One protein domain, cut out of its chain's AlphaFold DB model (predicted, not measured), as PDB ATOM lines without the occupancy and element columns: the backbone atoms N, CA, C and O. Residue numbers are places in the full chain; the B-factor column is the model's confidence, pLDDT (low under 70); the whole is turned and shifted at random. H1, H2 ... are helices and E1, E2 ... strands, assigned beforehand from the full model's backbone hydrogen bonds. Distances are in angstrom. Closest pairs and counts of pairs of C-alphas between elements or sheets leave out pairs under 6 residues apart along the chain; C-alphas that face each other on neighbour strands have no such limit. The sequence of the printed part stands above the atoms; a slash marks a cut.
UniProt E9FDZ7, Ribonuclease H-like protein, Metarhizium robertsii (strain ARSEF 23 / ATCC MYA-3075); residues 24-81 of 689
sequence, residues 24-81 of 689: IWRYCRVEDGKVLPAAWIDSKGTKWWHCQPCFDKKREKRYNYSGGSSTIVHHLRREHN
ATOM      1  N   ILE A  24     -14.844  22.675  53.035       75.25
ATOM      2  CA  ILE A  24     -13.826  22.178  52.094       75.25
ATOM      3  C   ILE A  24     -14.248  20.874  51.406       75.25
ATOM      4  O   ILE A  24     -13.809  20.589  50.296       75.25
ATOM      5  N   TRP A  25     -15.102  20.067  52.049       80.94
ATOM      6  CA  TRP A  25     -15.537  18.777  51.508       80.94
ATOM      7  C   TRP A  25     -16.400  18.924  50.255       80.94
ATOM      8  O   TRP A  25     -16.419  18.008  49.442       80.94
ATOM      9  N   ARG A  26     -17.015  20.095  50.032       78.88
ATOM     10  CA  ARG A  26     -17.738  20.414  48.788       78.88
ATOM     11  C   ARG A  26     -16.833  20.443  47.555       78.88
ATOM     12  O   ARG A  26     -17.323  20.280  46.448       78.88
ATOM     13  N   TYR A  27     -15.532  20.647  47.752       82.25
ATOM     14  CA  TYR A  27     -14.537  20.742  46.682       82.25
ATOM     15  C   TYR A  27     -13.594  19.527  46.651       82.25
ATOM     16  O   TYR A  27     -12.580  19.548  45.952       82.25
ATOM     17  N   CYS A  28     -13.910  18.480  47.423       83.88
ATOM     18  CA  CYS A  28     -13.164  17.228  47.419       83.88
ATOM     19  C   CYS A  28     -13.653  16.319  46.291       83.88
ATOM     20  O   CYS A  28     -14.860  16.174  46.101       83.88
ATOM     21  N   ARG A  29     -12.730  15.639  45.606       81.81
ATOM     22  CA  ARG A  29     -13.073  14.607  44.627       81.81
ATOM     23  C   ARG A  29     -13.781  13.434  45.300       81.81
ATOM     24  O   ARG A  29     -13.319  12.931  46.330       81.81
ATOM     25  N   VAL A  30     -14.876  12.989  44.688       79.06
ATOM     26  CA  VAL A  30     -15.612  11.782  45.080       79.06
ATOM     27  C   VAL A  30     -14.955  10.562  44.435       79.06
ATOM     28  O   VAL A  30     -14.582  10.600  43.266       79.06
ATOM     29  N   GLU A  31     -14.758   9.506  45.217       76.44
ATOM     30  CA  GLU A  31     -14.210   8.233  44.736       76.44
ATOM     31  C   GLU A  31     -15.229   7.486  43.877       76.44
ATOM     32  O   GLU A  31     -16.426   7.517  44.169       76.44
ATOM     33  N   ASP A  32     -14.753   6.834  42.816       69.19
ATOM     34  CA  ASP A  32     -15.612   6.165  41.842       69.19
ATOM     35  C   ASP A  32     -16.449   5.077  42.546       69.19
ATOM     36  O   ASP A  32     -15.918   4.167  43.183       69.19
ATOM     37  N   GLY A  33     -17.779   5.218  42.495       61.72
ATOM     38  CA  GLY A  33     -18.733   4.354  43.205       61.72
ATOM     39  C   GLY A  33     -19.253   4.888  44.550       61.72
ATOM     40  O   GLY A  33     -20.111   4.247  45.157       61.72
ATOM     41  N   LYS A  34     -18.801   6.061  45.025       70.62
ATOM     42  CA  LYS A  34     -19.340   6.727  46.228       70.62
ATOM     43  C   LYS A  34     -20.251   7.904  45.871       70.62
ATOM     44  O   LYS A  34     -20.044   8.593  44.883       70.62
ATOM     45  N   VAL A  35     -21.260   8.154  46.712       62.19
ATOM     46  CA  VAL A  35     -22.253   9.235  46.513       62.19
ATOM     47  C   VAL A  35     -21.820  10.553  47.179       62.19
ATOM     48  O   VAL A  35     -22.275  11.623  46.788       62.19
ATOM     49  N   LEU A  36     -20.926  10.503  48.175       69.81
ATOM     50  CA  LEU A  36     -20.487  11.674  48.943       69.81
ATOM     51  C   LEU A  36     -18.956  11.831  48.951       69.81
ATOM     52  O   LEU A  36     -18.246  10.825  49.052       69.81
ATOM     53  N   PRO A  37     -18.432  13.075  48.925       73.94
ATOM     54  CA  PRO A  37     -16.998  13.328  49.013       73.94
ATOM     55  C   PRO A  37     -16.425  12.850  50.349       73.94
ATOM     56  O   PRO A  37     -16.862  13.271  51.423       73.94
ATOM     57  N   ALA A  38     -15.412  11.988  50.290       76.00
ATOM     58  CA  ALA A  38     -14.734  11.443  51.457       76.00
ATOM     59  C   ALA A  38     -13.213  11.512  51.287       76.00
ATOM     60  O   ALA A  38     -12.696  11.691  50.189       76.00
ATOM     61  N   ALA A  39     -12.495  11.375  52.404       77.12
ATOM     62  CA  ALA A  39     -11.045  11.225  52.345       77.12
ATOM     63  C   ALA A  39     -10.715   9.881  51.693       77.12
ATOM     64  O   ALA A  39     -11.268   8.860  52.110       77.12
ATOM     65  N   TRP A  40      -9.805   9.902  50.733       79.38
ATOM     66  CA  TRP A  40      -9.263   8.718  50.088       79.38
ATOM     67  C   TRP A  40      -8.248   8.094  51.040       79.38
ATOM     68  O   TRP A  40      -7.418   8.811  51.602       79.38
ATOM     69  N   ILE A  41      -8.349   6.794  51.293       78.69
ATOM     70  CA  ILE A  41      -7.483   6.106  52.255       78.69
ATOM     71  C   ILE A  41      -6.482   5.271  51.468       78.69
ATOM     72  O   ILE A  41      -6.888   4.453  50.646       78.69
ATOM     73  N   ASP A  42      -5.188   5.495  51.689       78.56
ATOM     74  CA  ASP A  42      -4.154   4.664  51.070       78.56
ATOM     75  C   ASP A  42      -3.977   3.322  51.800       78.56
ATOM     76  O   ASP A  42      -4.511   3.099  52.887       78.56
ATOM     77  N   SER A  43      -3.194   2.414  51.212       71.19
ATOM     78  CA  SER A  43      -2.914   1.084  51.776       71.19
ATOM     79  C   SER A  43      -2.226   1.112  53.150       71.19
ATOM     80  O   SER A  43      -2.152   0.077  53.806       71.19
ATOM     81  N   LYS A  44      -1.751   2.280  53.605       74.75
ATOM     82  CA  LYS A  44      -1.144   2.502  54.926       74.75
ATOM     83  C   LYS A  44      -2.113   3.149  55.929       74.75
ATOM     84  O   LYS A  44      -1.713   3.438  57.052       74.75
ATOM     85  N   GLY A  45      -3.373   3.384  55.552       74.69
ATOM     86  CA  GLY A  45      -4.393   3.993  56.412       74.69
ATOM     87  C   GLY A  45      -4.377   5.528  56.451       74.69
ATOM     88  O   GLY A  45      -5.128   6.129  57.225       74.69
ATOM     89  N   THR A  46      -3.566   6.189  55.617       77.75
ATOM     90  CA  THR A  46      -3.454   7.657  55.583       77.75
ATOM     91  C   THR A  46      -4.625   8.270  54.822       77.75
ATOM     92  O   THR A  46      -4.994   7.799  53.747       77.75
ATOM     93  N   LYS A  47      -5.209   9.347  55.362       82.19
ATOM     94  CA  LYS A  47      -6.384  10.027  54.793       82.19
ATOM     95  C   LYS A  47      -5.970  11.201  53.907       82.19
ATOM     96  O   LYS A  47      -5.457  12.200  54.405       82.19
ATOM     97  N   TRP A  48      -6.296  11.127  52.625       81.88
ATOM     98  CA  TRP A  48      -5.999  12.139  51.617       81.88
ATOM     99  C   TRP A  48      -7.256  12.896  51.178       81.88
ATOM    100  O   TRP A  48      -8.309  12.310  50.928       81.88
ATOM    101  N   TRP A  49      -7.147  14.217  51.065       86.88
ATOM    102  CA  TRP A  49      -8.141  15.087  50.443       86.88
ATOM    103  C   TRP A  49      -7.680  15.422  49.022       86.88
ATOM    104  O   TRP A  49      -6.571  15.924  48.838       86.88
ATOM    105  N   HIS A  50      -8.510  15.134  48.022       84.88
ATOM    106  CA  HIS A  50      -8.195  15.349  46.606       84.88
ATOM    107  C   HIS A  50      -8.971  16.552  46.071       84.88
ATOM    108  O   HIS A  50     -10.183  16.622  46.249       84.88
ATOM    109  N   CYS A  51      -8.299  17.484  45.397       86.19
ATOM    110  CA  CYS A  51      -8.939  18.694  44.879       86.19
ATOM    111  C   CYS A  51      -9.728  18.405  43.591       86.19
ATOM    112  O   CYS A  51      -9.120  18.138  42.552       86.19
ATOM    113  N   GLN A  52     -11.062  18.513  43.633       85.12
ATOM    114  CA  GLN A  52     -11.910  18.342  42.444       85.12
ATOM    115  C   GLN A  52     -11.602  19.400  41.359       85.12
ATOM    116  O   GLN A  52     -11.307  19.008  40.232       85.12
ATOM    117  N   PRO A  53     -11.514  20.712  41.671       84.00
ATOM    118  CA  PRO A  53     -11.159  21.728  40.673       84.00
ATOM    119  C   PRO A  53      -9.786  21.552  40.001       84.00
ATOM    120  O   PRO A  53      -9.573  22.039  38.889       84.00
ATOM    121  N   CYS A  54      -8.812  20.918  40.666       84.31
ATOM    122  CA  CYS A  54      -7.533  20.572  40.033       84.31
ATOM    123  C   CYS A  54      -7.698  19.410  39.061       84.31
ATOM    124  O   CYS A  54      -7.155  19.460  37.956       84.31
ATOM    125  N   PHE A  55      -8.459  18.394  39.465       81.81
ATOM    126  CA  PHE A  55      -8.732  17.224  38.645       81.81
ATOM    127  C   PHE A  55      -9.456  17.606  37.348       81.81
ATOM    128  O   PHE A  55      -9.040  17.175  36.274       81.81
ATOM    129  N   ASP A  56     -10.432  18.517  37.419       81.06
ATOM    130  CA  ASP A  56     -11.136  19.050  36.241       81.06
ATOM    131  C   ASP A  56     -10.175  19.753  35.257       81.06
ATOM    132  O   ASP A  56     -10.374  19.737  34.043       81.06
ATOM    133  N   LYS A  57      -9.070  20.318  35.767       81.75
ATOM    134  CA  LYS A  57      -7.974  20.909  34.976       81.75
ATOM    135  C   LYS A  57      -6.885  19.893  34.583       81.75
ATOM    136  O   LYS A  57      -5.789  20.305  34.204       81.75
ATOM    137  N   LYS A  58      -7.153  18.583  34.683       77.75
ATOM    138  CA  LYS A  58      -6.208  17.467  34.455       77.75
ATOM    139  C   LYS A  58      -4.933  17.537  35.313       77.75
ATOM    140  O   LYS A  58      -3.863  17.118  34.877       77.75
ATOM    141  N   ARG A  59      -5.026  18.078  36.532       76.56
ATOM    142  CA  ARG A  59      -3.929  18.121  37.515       76.56
ATOM    143  C   ARG A  59      -4.284  17.279  38.731       76.56
ATOM    144  O   ARG A  59      -5.383  17.388  39.264       76.56
ATOM    145  N   GLU A  60      -3.334  16.497  39.230       76.19
ATOM    146  CA  GLU A  60      -3.553  15.673  40.417       76.19
ATOM    147  C   GLU A  60      -2.903  16.318  41.648       76.19
ATOM    148  O   GLU A  60      -1.699  16.209  41.874       76.19
ATOM    149  N   LYS A  61      -3.707  17.036  42.444       80.75
ATOM    150  CA  LYS A  61      -3.284  17.583  43.741       80.75
ATOM    151  C   LYS A  61      -4.065  16.946  44.879       80.75
ATOM    152  O   LYS A  61      -5.298  16.997  44.912       80.75
ATOM    153  N   ARG A  62      -3.320  16.384  45.831       81.44
ATOM    154  CA  ARG A  62      -3.834  15.766  47.054       81.44
ATOM    155  C   ARG A  62      -3.102  16.293  48.281       81.44
ATOM    156  O   ARG A  62      -1.909  16.575  48.219       81.44
ATOM    157  N   TYR A  63      -3.822  16.399  49.387       81.31
ATOM    158  CA  TYR A  63      -3.326  16.921  50.656       81.31
ATOM    159  C   TYR A  63      -3.609  15.921  51.773       81.31
ATOM    160  O   TYR A  63      -4.696  15.346  51.827       81.31
ATOM    161  N   ASN A  64      -2.641  15.710  52.662       79.19
ATOM    162  CA  ASN A  64      -2.839  14.850  53.823       79.19
ATOM    163  C   ASN A  64      -3.780  15.546  54.824       79.19
ATOM    164  O   ASN A  64      -3.535  16.682  55.224       79.19
ATOM    165  N   TYR A  65      -4.868  14.877  55.205       67.00
ATOM    166  CA  TYR A  65      -5.935  15.434  56.041       67.00
ATOM    167  C   TYR A  65      -5.719  15.203  57.552       67.00
ATOM    168  O   TYR A  65      -6.558  15.597  58.361       67.00
ATOM    169  N   SER A  66      -4.610  14.593  57.981       60.12
ATOM    170  CA  SER A  66      -4.341  14.352  59.410       60.12
ATOM    171  C   SER A  66      -3.972  15.608  60.225       60.12
ATOM    172  O   SER A  66      -3.988  15.532  61.448       60.12
ATOM    173  N   GLY A  67      -3.699  16.759  59.588       53.50
ATOM    174  CA  GLY A  67      -3.147  17.963  60.243       53.50
ATOM    175  C   GLY A  67      -3.975  19.259  60.158       53.50
ATOM    176  O   GLY A  67      -3.436  20.330  60.417       53.50
ATOM    177  N   GLY A  68      -5.259  19.206  59.785       60.59
ATOM    178  CA  GLY A  68      -6.127  20.395  59.682       60.59
ATOM    179  C   GLY A  68      -6.404  20.870  58.246       60.59
ATOM    180  O   GLY A  68      -5.932  20.288  57.274       60.59
ATOM    181  N   SER A  69      -7.242  21.909  58.094       69.88
ATOM    182  CA  SER A  69      -7.809  22.321  56.788       69.88
ATOM    183  C   SER A  69      -7.186  23.573  56.152       69.88
ATOM    184  O   SER A  69      -7.493  23.888  55.003       69.88
ATOM    185  N   SER A  70      -6.274  24.260  56.847       69.25
ATOM    186  CA  SER A  70      -5.727  25.563  56.436       69.25
ATOM    187  C   SER A  70      -4.962  25.509  55.108       69.25
ATOM    188  O   SER A  70      -5.171  26.353  54.237       69.25
ATOM    189  N   THR A  71      -4.151  24.469  54.891       74.38
ATOM    190  CA  THR A  71      -3.395  24.271  53.640       74.38
ATOM    191  C   THR A  71      -4.319  24.046  52.439       74.38
ATOM    192  O   THR A  71      -4.056  24.543  51.344       74.38
ATOM    193  N   ILE A  72      -5.438  23.345  52.656       78.88
ATOM    194  CA  ILE A  72      -6.459  23.077  51.634       78.88
ATOM    195  C   ILE A  72      -7.213  24.367  51.284       78.88
ATOM    196  O   ILE A  72      -7.387  24.676  50.106       78.88
ATOM    197  N   VAL A  73      -7.606  25.156  52.291       75.69
ATOM    198  CA  VAL A  73      -8.272  26.458  52.092       75.69
ATOM    199  C   VAL A  73      -7.364  27.425  51.323       75.69
ATOM    200  O   VAL A  73      -7.808  28.063  50.371       75.69
ATOM    201  N   HIS A  74      -6.075  27.487  51.668       74.25
ATOM    202  CA  HIS A  74      -5.106  28.335  50.972       74.25
ATOM    203  C   HIS A  74      -4.895  27.915  49.505       74.25
ATOM    204  O   HIS A  74      -4.833  28.770  48.617       74.25
ATOM    205  N   HIS A  75      -4.845  26.607  49.224       80.56
ATOM    206  CA  HIS A  75      -4.773  26.083  47.857       80.56
ATOM    207  C   HIS A  75      -6.000  26.472  47.017       80.56
ATOM    208  O   HIS A  75      -5.841  26.990  45.908       80.56
ATOM    209  N   LEU A  76      -7.207  26.273  47.557       79.56
ATOM    210  CA  LEU A  76      -8.462  26.635  46.892       79.56
ATOM    211  C   LEU A  76      -8.532  28.138  46.586       79.56
ATOM    212  O   LEU A  76      -8.938  28.519  45.486       79.56
ATOM    213  N   ARG A  77      -8.038  28.987  47.499       77.44
ATOM    214  CA  ARG A  77      -7.961  30.436  47.282       77.44
ATOM    215  C   ARG A  77      -6.984  30.800  46.165       77.44
ATOM    216  O   ARG A  77      -7.347  31.563  45.282       77.44
ATOM    217  N   ARG A  78      -5.759  30.265  46.177       76.38
ATOM    218  CA  ARG A  78      -4.698  30.697  45.244       76.38
ATOM    219  C   ARG A  78      -4.816  30.128  43.837       76.38
ATOM    220  O   ARG A  78      -4.506  30.831  42.884       76.38
ATOM    221  N   GLU A  79      -5.201  28.863  43.690       79.62
ATOM    222  CA  GLU A  79      -5.183  28.201  42.372       79.62
ATOM    223  C   GLU A  79      -6.553  28.138  41.696       79.62
ATOM    224  O   GLU A  79      -6.650  27.910  40.483       79.62
ATOM    225  N   HIS A  80      -7.611  28.355  42.478       79.56
ATOM    226  CA  HIS A  80      -8.984  28.289  41.995       79.56
ATOM    227  C   HIS A  80      -9.800  29.552  42.285       79.56
ATOM    228  O   HIS A  80     -10.934  29.617  41.824       79.56
ATOM    229  N   ASN A  81      -9.256  30.552  42.997       75.56
ATOM    230  CA  ASN A  81     -10.004  31.730  43.463       75.56
ATOM    231  C   ASN A  81     -11.280  31.372  44.254       75.56
ATOM    232  O   ASN A  81     -12.226  32.152  44.314       75.56
TER     233      ASN A  81
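AT A GLANCE: This is residues 24 to 81 of the 689 residues of the protein "Ribonuclease H-like protein" of Metarhizium robertsii (strain ARSEF 23 / ATCC MYA-3075) (UniProt E9FDZ7). A very small two-stranded antiparallel sheet, E1 and E2, has three helices, H1, H2 and H3, gathered loosely to one side of it, each close to the other two but not clearly touching them. A long loop, residues 28 to 46, swings away after H1 and folds back, its residues 40 to 41 pairing with residues 47 to 48 of E1. The printed part has 58 residues, with named elements in the order H1, E1, H2, E2, H3; the class is mixed, helices and strands, with under half of the residues in named elements. The whole is compact, with a radius of gyration of the C-alphas of 11.1 A and spans of 31 by 25 by 18 A.

IN THESE COORDINATES: H1, residues 24 to 27, begins with C-alpha 24 at (-13.826, 22.178, 52.094). E1 is residues 47 to 50, 9.9 A long, H2 residues 52 to 56, and E2 residues 62 to 64. H3, residues 70 to 80, is 15.1 A long and ends with C-alpha 80 at (-8.984, 28.289, 41.995).

HOW THE PARTS SIT: E1 and E2 are antiparallel at 151 degrees, with N 49 and O 63 within hydrogen-bond range at 2.8 A. H1 and E1 are near each other, with 5 pairs of C-alphas within 10 A. H1 and H2 are close but not clearly touching; their closest C-alphas, of Tyr 27 and Gln 52, are 5.5 A apart. H1 and H3 are likewise close but not clearly touching, Ile 24 and Val 73 having the closest C-alphas at 7.0 A. The closest C-alphas of E2 and H3, those of Tyr 63 and Ile 72, are 7.0 A apart. In H2 and H3 every O i to N i+4 pair is within hydrogen-bond range; H1 is too short for such a pair.

THE WHOLE: The C-alphas farthest apart, of Lys 44 and Asn 81, are separated by 32.6 A. The printed part has no cut; the link from H1 to E1 is long. Mean pLDDT of the printed part is 76.5, with residues 32 to 33, 35 to 36 and 65 to 70 under 70.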